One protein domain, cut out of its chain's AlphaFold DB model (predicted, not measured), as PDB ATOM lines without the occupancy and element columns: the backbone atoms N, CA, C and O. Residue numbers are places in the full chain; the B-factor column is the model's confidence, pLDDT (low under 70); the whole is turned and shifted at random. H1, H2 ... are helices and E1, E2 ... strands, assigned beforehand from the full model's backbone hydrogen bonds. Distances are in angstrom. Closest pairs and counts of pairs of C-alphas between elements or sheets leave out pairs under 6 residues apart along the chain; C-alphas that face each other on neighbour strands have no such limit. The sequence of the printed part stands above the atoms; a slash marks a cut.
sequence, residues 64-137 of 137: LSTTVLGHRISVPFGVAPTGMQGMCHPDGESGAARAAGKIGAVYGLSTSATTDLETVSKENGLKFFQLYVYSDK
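Overview. This is residues 64 to 137 of the 137 residues of the protein "(S)-mandelate dehydrogenase" of Armadillidium vulgare (UniProt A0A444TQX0). Two short parallel strands, E3 and E4, make a small core, with H1 packed mainly over E3 and the short H2 packed on H1; a small hairpin, E1 and E2, lies at one end, and the tail of residues 131 to 137 runs out at the other. The long link of residues 74 to 91 passes along the core, where residues 78 to 79 pair with 106 to 107 of E3, parallel. The printed part has 74 residues, with two named helices and four named strands in the order E1 E2 H1 E3 H2 E4. The class is mixed, helices and strands, with 31 residues, under half, in named elements. The whole is compact, with a radius of gyration of the C-alphas of 12.6 A and spans of 39 by 30 by 18 A.

Along the chain. E1, residues 66 to 68, begins at C-alpha 66 (186.136, 171.387, 142.428), and E2 is residues 71 to 73. H1, residues 92 to 102, is 16.1 A long. E3, residues 106 to 110, is 13.0 A. H2 is residues 117 to 121. E4, residues 127 to 130, is 9.7 A and ends at C-alpha 130 (203.987, 179.333, 150.565).

Arrangement. E1 and E2 form an antiparallel hairpin at 137 degrees, with N 68 and O 71 2.9 A apart. E3 and E4 are parallel at 31 degrees, with N 109 and O 128 2.8 A apart. E3, H2 and E4 form a strand-helix-strand unit, two parallel neighbour strands with a helix between, and its crossover is right-handed. The closest C-alphas of H1 and E3, Ala 97 and Tyr 107, are 5.7 A apart. H1 and H2 touch, closest at the C-alphas of Ser 94 and Val 120, 5.0 A. E1 is apart from H1, E3, H2 and E4. In H1 and H2 every O i to N i+4 pair is within hydrogen-bond range.

Size, cuts and confidence. The farthest C-alphas, of Leu 64 and Asp 136, are 42.1 A apart. The printed part has no cut. The link from E2 to H1 is long. Mean pLDDT of the printed part is 96.4; residue 137 is under 70.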
ATOM      1  N   LEU A  64     180.046 169.844 146.195       98.12
ATOM      2  CA  LEU A  64     180.937 170.976 146.480       98.12
ATOM      3  C   LEU A  64     182.353 170.806 145.904       98.12
ATOM      4  O   LEU A  64     183.167 171.727 145.979       98.12
ATOM      5  N   SER A  65     182.664 169.639 145.337       98.31
ATOM      6  CA  SER A  65     184.014 169.339 144.867       98.31
ATOM      7  C   SER A  65     184.369 170.104 143.593       98.31
ATOM      8  O   SER A  65     183.566 170.264 142.672       98.31
ATOM      9  N   THR A  66     185.616 170.558 143.522       98.50
ATOM     10  CA  THR A  66     186.136 171.387 142.428       98.50
ATOM     11  C   THR A  66     187.605 171.059 142.156       98.50
ATOM     12  O   THR A  66     188.168 170.156 142.772       98.50
ATOM     13  N   THR A  67     188.229 171.752 141.206       98.31
ATOM     14  CA  THR A  67     189.637 171.567 140.844       98.31
ATOM     15  C   THR A  67     190.404 172.874 141.018       98.31
ATOM     16  O   THR A  67     189.994 173.904 140.490       98.31
ATOM     17  N   VAL A  68     191.540 172.829 141.715       97.31
ATOM     18  CA  VAL A  68     192.434 173.976 141.934       97.31
ATOM     19  C   VAL A  68     193.843 173.590 141.495       97.31
ATOM     20  O   VAL A  68     194.384 172.591 141.962       97.31
ATOM     21  N   LEU A  69     194.424 174.361 140.567       97.00
ATOM     22  CA  LEU A  69     195.766 174.121 140.004       97.00
ATOM     23  C   LEU A  69     195.985 172.670 139.521       97.00
ATOM     24  O   LEU A  69     197.051 172.096 139.701       97.00
ATOM     25  N   GLY A  70     194.954 172.058 138.928       97.94
ATOM     26  CA  GLY A  70     194.999 170.677 138.425       97.94
ATOM     27  C   GLY A  70     194.679 169.589 139.457       97.94
ATOM     28  O   GLY A  70     194.537 168.428 139.080       97.94
ATOM     29  N   HIS A  71     194.488 169.935 140.731       98.06
ATOM     30  CA  HIS A  71     194.154 168.980 141.787       98.06
ATOM     31  C   HIS A  71     192.670 169.011 142.143       98.06
ATOM     32  O   HIS A  71     192.101 170.080 142.367       98.06
ATOM     33  N   ARG A  72     192.042 167.833 142.242       98.19
ATOM     34  CA  ARG A  72     190.667 167.700 142.740       98.19
ATOM     35  C   ARG A  72     190.637 167.908 144.256       98.19
ATOM     36  O   ARG A  72     191.404 167.269 144.970       98.19
ATOM     37  N   ILE A  73     189.724 168.752 144.730       98.38
ATOM     38  CA  ILE A  73     189.434 168.987 146.152       98.38
ATOM     39  C   ILE A  73     187.943 168.770 146.425       98.38
ATOM     40  O   ILE A  73     187.112 168.960 145.534       98.38
ATOM     41  N   SER A  74     187.595 168.361 147.644       98.56
ATOM     42  CA  SER A  74     186.218 167.995 148.018       98.56
ATOM     43  C   SER A  74     185.342 169.197 148.374       98.56
ATOM     44  O   SER A  74     184.119 169.098 148.318       98.56
ATOM     45  N   VAL A  75     185.961 170.329 148.713       98.31
ATOM     46  CA  VAL A  75     185.294 171.576 149.106       98.31
ATOM     47  C   VAL A  75     185.930 172.773 148.389       98.31
ATOM     48  O   VAL A  75     187.124 172.726 148.102       98.31
ATOM     49  N   PRO A  76     185.193 173.864 148.108       97.75
ATOM     50  CA  PRO A  76     185.684 174.988 147.311       97.75
ATOM     51  C   PRO A  76     186.442 176.025 148.158       97.75
ATOM     52  O   PRO A  76     186.352 177.224 147.912       97.75
ATOM     53  N   PHE A  77     187.163 175.572 149.182       97.69
ATOM     54  CA  PHE A  77     187.973 176.412 150.057       97.69
ATOM     55  C   PHE A  77     189.204 175.646 150.552       97.69
ATOM     56  O   PHE A  77     189.315 174.427 150.405       97.69
ATOM     57  N   GLY A  78     190.141 176.377 151.145       97.56
ATOM     58  CA  GLY A  78     191.352 175.828 151.738       97.56
ATOM     59  C   GLY A  78     191.767 176.603 152.978       97.56
ATOM     60  O   GLY A  78     191.196 177.644 153.297       97.56
ATOM     61  N   VAL A  79     192.778 176.088 153.666       98.12
ATOM     62  CA  VAL A  79     193.407 176.762 154.802       98.12
ATOM     63  C   VAL A  79     194.558 177.606 154.271       98.12
ATOM     64  O   VAL A  79     195.475 177.076 153.643       98.12
ATOM     65  N   ALA A  80     194.496 178.918 154.488       98.12
ATOM     66  CA  ALA A  80     195.552 179.835 154.081       98.12
ATOM     67  C   ALA A  80     196.861 179.570 154.858       98.12
ATOM     68  O   ALA A  80     196.812 179.091 155.994       98.12
ATOM     69  N   PRO A  81     198.030 179.879 154.271       97.88
ATOM     70  CA  PRO A  81     199.310 179.753 154.956       97.88
ATOM     71  C   PRO A  81     199.415 180.755 156.109       97.88
ATOM     72  O   PRO A  81     199.633 181.945 155.898       97.88
ATOM     73  N   THR A  82     199.313 180.237 157.330       97.38
ATOM     74  CA  THR A  82     199.518 180.983 158.577       97.38
ATOM     75  C   THR A  82     200.763 180.446 159.270       97.38
ATOM     76  O   THR A  82     200.873 179.237 159.471       97.38
ATOM     77  N   GLY A  83     201.715 181.317 159.607       94.75
ATOM     78  CA  GLY A  83     202.933 180.924 160.319       94.75
ATOM     79  C   GLY A  83     202.706 180.689 161.814       94.75
ATOM     80  O   GLY A  83     201.701 181.117 162.377       94.75
ATOM     81  N   MET A  84     203.690 180.058 162.451       96.88
ATOM     82  CA  MET A  84     203.818 179.915 163.904       96.88
ATOM     83  C   MET A  84     202.649 179.224 164.633       96.88
ATOM     84  O   MET A  84     202.399 179.512 165.807       96.88
ATOM     85  N   GLN A  85     201.956 178.274 163.992       97.75
ATOM     86  CA  GLN A  85     200.719 177.670 164.524       97.75
ATOM     87  C   GLN A  85     200.928 176.931 165.857       97.75
ATOM     88  O   GLN A  85     200.002 176.837 166.667       97.75
ATOM     89  N   GLY A  86     202.155 176.486 166.137       97.06
ATOM     90  CA  GLY A  86     202.583 175.901 167.410       97.06
ATOM     91  C   GLY A  86     202.431 176.836 168.614       97.06
ATOM     92  O   GLY A  86     202.312 176.369 169.743       97.06
ATOM     93  N   MET A  87     202.359 178.156 168.392       96.38
ATOM     94  CA  MET A  87     202.008 179.121 169.442       96.38
ATOM     95  C   MET A  87     200.547 178.983 169.894       96.38
ATOM     96  O   MET A  87     200.229 179.289 171.039       96.38
ATOM     97  N   CYS A  88     199.651 178.549 169.001       95.19
ATOM     98  CA  CYS A  88     198.226 178.398 169.288       95.19
ATOM     99  C   CYS A  88     197.909 177.028 169.902       95.19
ATOM    100  O   CYS A  88     197.128 176.930 170.849       95.19
ATOM    101  N   HIS A  89     198.517 175.963 169.378       96.06
ATOM    102  CA  HIS A  89     198.267 174.599 169.832       96.06
ATOM    103  C   HIS A  89     199.510 173.715 169.639       96.06
ATOM    104  O   HIS A  89     200.162 173.846 168.603       96.06
ATOM    105  N   PRO A  90     199.816 172.768 170.551       96.00
ATOM    106  CA  PRO A  90     200.985 171.886 170.429       96.00
ATOM    107  C   PRO A  90     201.060 171.080 169.125       96.00
ATOM    108  O   PRO A  90     202.153 170.806 168.643       96.00
ATOM    109  N   ASP A  91     199.915 170.725 168.534       96.88
ATOM    110  CA  ASP A  91     199.871 170.007 167.246       96.88
ATOM    111  C   ASP A  91     200.329 170.859 166.046       96.88
ATOM    112  O   ASP A  91     200.570 170.309 164.966       96.88
ATOM    113  N   GLY A  92     200.387 172.186 166.214       97.19
ATOM    114  CA  GLY A  92     200.836 173.150 165.215       97.19
ATOM    115  C   GLY A  92     200.257 172.925 163.818       97.19
ATOM    116  O   GLY A  92     199.081 172.596 163.631       97.19
ATOM    117  N   GLU A  93     201.125 173.074 162.821       98.38
ATOM    118  CA  GLU A  93     200.796 172.926 161.405       98.38
ATOM    119  C   GLU A  93     200.344 171.504 161.043       98.38
ATOM    120  O   GLU A  93     199.493 171.328 160.169       98.38
ATOM    121  N   SER A  94     200.847 170.478 161.739       98.06
ATOM    122  CA  SER A  94     200.443 169.087 161.485       98.06
ATOM    123  C   SER A  94     198.983 168.844 161.859       98.06
ATOM    124  O   SER A  94     198.261 168.161 161.133       98.06
ATOM    125  N   GLY A  95     198.513 169.432 162.964       97.88
ATOM    126  CA  GLY A  95     197.104 169.376 163.359       97.88
ATOM    127  C   GLY A  95     196.181 169.985 162.301       97.88
ATOM    128  O   GLY A  95     195.200 169.356 161.892       97.88
ATOM    129  N   ALA A  96     196.531 171.173 161.804       97.69
ATOM    130  CA  ALA A  96     195.757 171.871 160.781       97.69
ATOM    131  C   ALA A  96     195.780 171.146 159.424       97.69
ATOM    132  O   ALA A  96     194.728 170.967 158.804       97.69
ATOM    133  N   ALA A  97     196.944 170.652 158.990       98.31
ATOM    134  CA  ALA A  97     197.078 169.872 157.761       98.31
ATOM    135  C   ALA A  97     196.253 168.576 157.818       98.31
ATOM    136  O   ALA A  97     195.518 168.263 156.880       98.31
ATOM    137  N   ARG A  98     196.296 167.862 158.952       98.38
ATOM    138  CA  ARG A  98     195.484 166.662 159.197       98.38
ATOM    139  C   ARG A  98     193.988 166.960 159.100       98.38
ATOM    140  O   ARG A  98     193.243 166.174 158.517       98.38
ATOM    141  N   ALA A  99     193.538 168.074 159.681       97.81
ATOM    142  CA  ALA A  99     192.137 168.486 159.638       97.81
ATOM    143  C   ALA A  99     191.686 168.833 158.210       97.81
ATOM    144  O   ALA A  99     190.652 168.333 157.766       97.81
ATOM    145  N   ALA A 100     192.485 169.606 157.469       98.19
ATOM    146  CA  ALA A 100     192.210 169.938 156.070       98.19
ATOM    147  C   ALA A 100     192.135 168.680 155.187       98.19
ATOM    148  O   ALA A 100     191.187 168.512 154.418       98.19
ATOM    149  N   GLY A 101     193.078 167.747 155.362       98.12
ATOM    150  CA  GLY A 101     193.100 166.480 154.639       98.12
ATOM    151  C   GLY A 101     191.862 165.617 154.878       98.12
ATOM    152  O   GLY A 101     191.322 165.051 153.929       98.12
ATOM    153  N   LYS A 102     191.352 165.564 156.119       98.31
ATOM    154  CA  LYS A 102     190.131 164.811 156.463       98.31
ATOM    155  C   LYS A 102     188.890 165.288 155.707       98.31
ATOM    156  O   LYS A 102     188.034 164.466 155.399       98.31
ATOM    157  N   ILE A 103     188.791 166.585 155.415       97.69
ATOM    158  CA  ILE A 103     187.651 167.163 154.681       97.69
ATOM    159  C   ILE A 103     187.928 167.328 153.179       97.69
ATOM    160  O   ILE A 103     187.075 167.826 152.448       97.69
ATOM    161  N   GLY A 104     189.113 166.928 152.708       98.00
ATOM    162  CA  GLY A 104     189.529 167.086 151.315       98.00
ATOM    163  C   GLY A 104     189.737 168.542 150.887       98.00
ATOM    164  O   GLY A 104     189.566 168.853 149.708       98.00
ATOM    165  N   ALA A 105     190.075 169.429 151.826       98.38
ATOM    166  CA  ALA A 105     190.491 170.801 151.549       98.38
ATOM    167  C   ALA A 105     192.002 170.865 151.274       98.38
ATOM    168  O   ALA A 105     192.766 170.002 151.711       98.38
ATOM    169  N   VAL A 106     192.443 171.915 150.582       98.19
ATOM    170  CA  VAL A 106     193.876 172.214 150.439       98.19
ATOM    171  C   VAL A 106     194.406 172.925 151.686       98.19
ATOM    172  O   VAL A 106     193.733 173.798 152.233       98.19
ATOM    173  N   TYR A 107     195.618 172.578 152.122       98.62
ATOM    174  CA  TYR A 107     196.325 173.259 153.210       98.62
ATOM    175  C   TYR A 107     197.532 174.049 152.688       98.62
ATOM    176  O   TYR A 107     198.411 173.492 152.035       98.62
ATOM    177  N   GLY A 108     197.592 175.345 152.980       98.19
ATOM    178  CA  GLY A 108     198.770 176.174 152.754       98.19
ATOM    179  C   GLY A 108     199.742 176.066 153.926       98.19
ATOM    180  O   GLY A 108     199.405 176.452 155.040       98.19
ATOM    181  N   LEU A 109     200.957 175.589 153.678       98.25
ATOM    182  CA  LEU A 109     202.041 175.598 154.656       98.25
ATOM    183  C   LEU A 109     202.888 176.860 154.472       98.25
ATOM    184  O   LEU A 109     203.384 177.113 153.375       98.25
ATOM    185  N   SER A 110     203.053 177.648 155.535       97.81
ATOM    186  CA  SER A 110     203.900 178.846 155.518       97.81
ATOM    187  C   SER A 110     205.385 178.494 155.614       97.81
ATOM    188  O   SER A 110     205.753 177.541 156.296       97.81
ATOM    189  N   THR A 111     206.251 179.315 155.009       96.19
ATOM    190  CA  THR A 111     207.705 179.278 155.274       96.19
ATOM    191  C   THR A 111     208.018 179.524 156.754       96.19
ATOM    192  O   THR A 111     208.979 178.974 157.278       96.19
ATOM    193  N   SER A 112     207.188 180.308 157.449       95.50
ATOM    194  CA  SER A 112     207.350 180.640 158.872       95.50
ATOM    195  C   SER A 112     206.629 179.646 159.797       95.50
ATOM    196  O   SER A 112     206.079 180.041 160.827       95.50
ATOM    197  N   ALA A 113     206.551 178.373 159.405       96.56
ATOM    198  CA  ALA A 113     205.951 177.317 160.214       96.56
ATOM    199  C   ALA A 113     206.798 176.997 161.458       96.56
ATOM    200  O   ALA A 113     208.020 177.110 161.444       96.56
ATOM    201  N   THR A 114     206.140 176.565 162.531       97.12
ATOM    202  CA  THR A 114     206.795 176.029 163.744       97.12
ATOM    203  C   THR A 114     207.047 174.526 163.697       97.12
ATOM    204  O   THR A 114     207.742 173.999 164.562       97.12
ATOM    205  N   THR A 115     206.472 173.837 162.714       96.62
ATOM    206  CA  THR A 115     206.645 172.403 162.490       96.62
ATOM    207  C   THR A 115     207.410 172.171 161.196       96.62
ATOM    208  O   THR A 115     207.073 172.764 160.169       96.62
ATOM    209  N   ASP A 116     208.387 171.266 161.234       94.62
ATOM    210  CA  ASP A 116     209.213 170.927 160.076       94.62
ATOM    211  C   ASP A 116     208.375 170.451 158.879       94.62
ATOM    212  O   ASP A 116     207.398 169.699 159.025       94.62
ATOM    213  N   LEU A 117     208.802 170.847 157.675       94.88
ATOM    214  CA  LEU A 117     208.152 170.516 156.406       94.88
ATOM    215  C   LEU A 117     207.958 169.001 156.245       94.88
ATOM    216  O   LEU A 117     206.894 168.555 155.820       94.88
ATOM    217  N   GLU A 118     208.957 168.207 156.621       96.06
ATOM    218  CA  GLU A 118     208.969 166.742 156.551       96.06
ATOM    219  C   GLU A 118     207.960 166.100 157.500       96.06
ATOM    220  O   GLU A 118     207.493 164.985 157.265       96.06
ATOM    221  N   THR A 119     207.633 166.775 158.599       97.00
ATOM    222  CA  THR A 119     206.622 166.295 159.539       97.00
ATOM    223  C   THR A 119     205.236 166.588 158.983       97.00
ATOM    224  O   THR A 119     204.413 165.678 158.882       97.00
ATOM    225  N   VAL A 120     205.007 167.811 158.499       97.25
ATOM    226  CA  VAL A 120     203.737 168.193 157.864       97.25
ATOM    227  C   VAL A 120     203.497 167.406 156.565       97.25
ATOM    228  O   VAL A 120     202.356 167.078 156.225       97.25
ATOM    229  N   SER A 121     204.550 167.037 155.825       95.81
ATOM    230  CA  SER A 121     204.431 166.270 154.578       95.81
ATOM    231  C   SER A 121     203.832 164.875 154.786       95.81
ATOM    232  O   SER A 121     203.146 164.391 153.887       95.81
ATOM    233  N   LYS A 122     203.995 164.281 155.978       97.25
ATOM    234  CA  LYS A 122     203.443 162.964 156.339       97.25
ATOM    235  C   LYS A 122     201.931 162.969 156.552       97.25
ATOM    236  O   LYS A 122     201.314 161.911 156.491       97.25
ATOM    237  N   GLU A 123     201.327 164.131 156.803       97.69
ATOM    238  CA  GLU A 123     199.873 164.232 156.939       97.69
ATOM    239  C   GLU A 123     199.169 163.952 155.604       97.69
ATOM    240  O   GLU A 123     199.686 164.262 154.534       97.69
ATOM    241  N   ASN A 124     197.973 163.373 155.623       95.25
ATOM    242  CA  ASN A 124     197.229 163.143 154.382       95.25
ATOM    243  C   ASN A 124     196.611 164.448 153.851       95.25
ATOM    244  O   ASN A 124     196.301 165.351 154.624       95.25
ATOM    245  N   GLY A 125     196.374 164.521 152.538       96.00
ATOM    246  CA  GLY A 125     195.696 165.648 151.886       96.00
ATOM    247  C   GLY A 125     196.608 166.526 151.026       96.00
ATOM    248  O   GLY A 125     197.836 166.452 151.098       96.00
ATOM    249  N   LEU A 126     195.985 167.350 150.180       97.81
ATOM    250  CA  LEU A 126     196.686 168.270 149.287       97.81
ATOM    251  C   LEU A 126     197.274 169.438 150.080       97.81
ATOM    252  O   LEU A 126     196.577 170.077 150.869       97.81
ATOM    253  N   LYS A 127     198.543 169.751 149.822       97.75
ATOM    254  CA  LYS A 127     199.245 170.863 150.461       97.75
ATOM    255  C   LYS A 127     199.927 171.724 149.417       97.75
ATOM    256  O   LYS A 127     200.533 171.194 148.489       97.75
ATOM    257  N   PHE A 128     199.867 173.034 149.607       97.69
ATOM    258  CA  PHE A 128     200.677 173.998 148.874       97.69
ATOM    259  C   PHE A 128     201.687 174.625 149.820       97.69
ATOM    260  O   PHE A 128     201.383 174.877 150.983       97.69
ATOM    261  N   PHE A 129     202.890 174.880 149.318       97.50
ATOM    262  CA  PHE A 129     203.928 175.548 150.088       97.50
ATOM    263  C   PHE A 129     203.983 177.027 149.711       97.50
ATOM    264  O   PHE A 129     204.165 177.375 148.544       97.50
ATOM    265  N   GLN A 130     203.805 177.895 150.700       97.38
ATOM    266  CA  GLN A 130     203.987 179.333 150.565       97.38
ATOM    267  C   GLN A 130     205.446 179.661 150.866       97.38
ATOM    268  O   GLN A 130     205.881 179.548 152.010       97.38
ATOM    269  N   LEU A 131     206.178 180.082 149.835       95.75
ATOM    270  CA  LEU A 131     207.594 180.434 149.915       95.75
ATOM    271  C   LEU A 131     207.783 181.939 150.160       95.75
ATOM    272  O   LEU A 131     207.241 182.759 149.417       95.75
ATOM    273  N   TYR A 132     208.596 182.300 151.153       94.69
ATOM    274  CA  TYR A 132     209.276 183.595 151.208       94.69
ATOM    275  C   TYR A 132     210.677 183.463 150.608       94.69
ATOM    276  O   TYR A 132     211.435 182.570 150.976       94.69
ATOM    277  N   VAL A 133     211.024 184.352 149.674       93.62
ATOM    278  CA  VAL A 133     212.367 184.397 149.080       93.62
ATOM    279  C   VAL A 133     213.280 185.186 150.011       93.62
ATOM    280  O   VAL A 133     213.068 186.382 150.215       93.62
ATOM    281  N   TYR A 134     214.286 184.521 150.570       89.62
ATOM    282  CA  TYR A 134     215.315 185.171 151.375       89.62
ATOM    283  C   TYR A 134     216.388 185.814 150.488       89.62
ATOM    284  O   TYR A 134     216.551 185.468 149.317       89.62
ATOM    285  N   SER A 135     217.089 186.808 151.039       86.94
ATOM    286  CA  SER A 135     218.110 187.571 150.307       86.94
ATOM    287  C   SER A 135     219.311 186.719 149.892       86.94
ATOM    288  O   SER A 135     219.943 187.024 148.882       86.94
ATOM    289  N   ASP A 136     219.612 185.676 150.669       85.81
ATOM    290  CA  ASP A 136     220.578 184.637 150.316       85.81
ATOM    291  C   ASP A 136     219.850 183.565 149.496       85.81
ATOM    292  O   ASP A 136     218.891 182.963 149.986       85.81
ATOM    293  N   LYS A 137     220.230 183.434 148.223       62.62
ATOM    294  CA  LYS A 137     219.530 182.616 147.222       62.62
ATOM    295  C   LYS A 137     220.210 181.277 147.013       62.62
ATOM    296  O   LYS A 137     221.439 181.289 146.787       62.62
TER     297      LYS A 137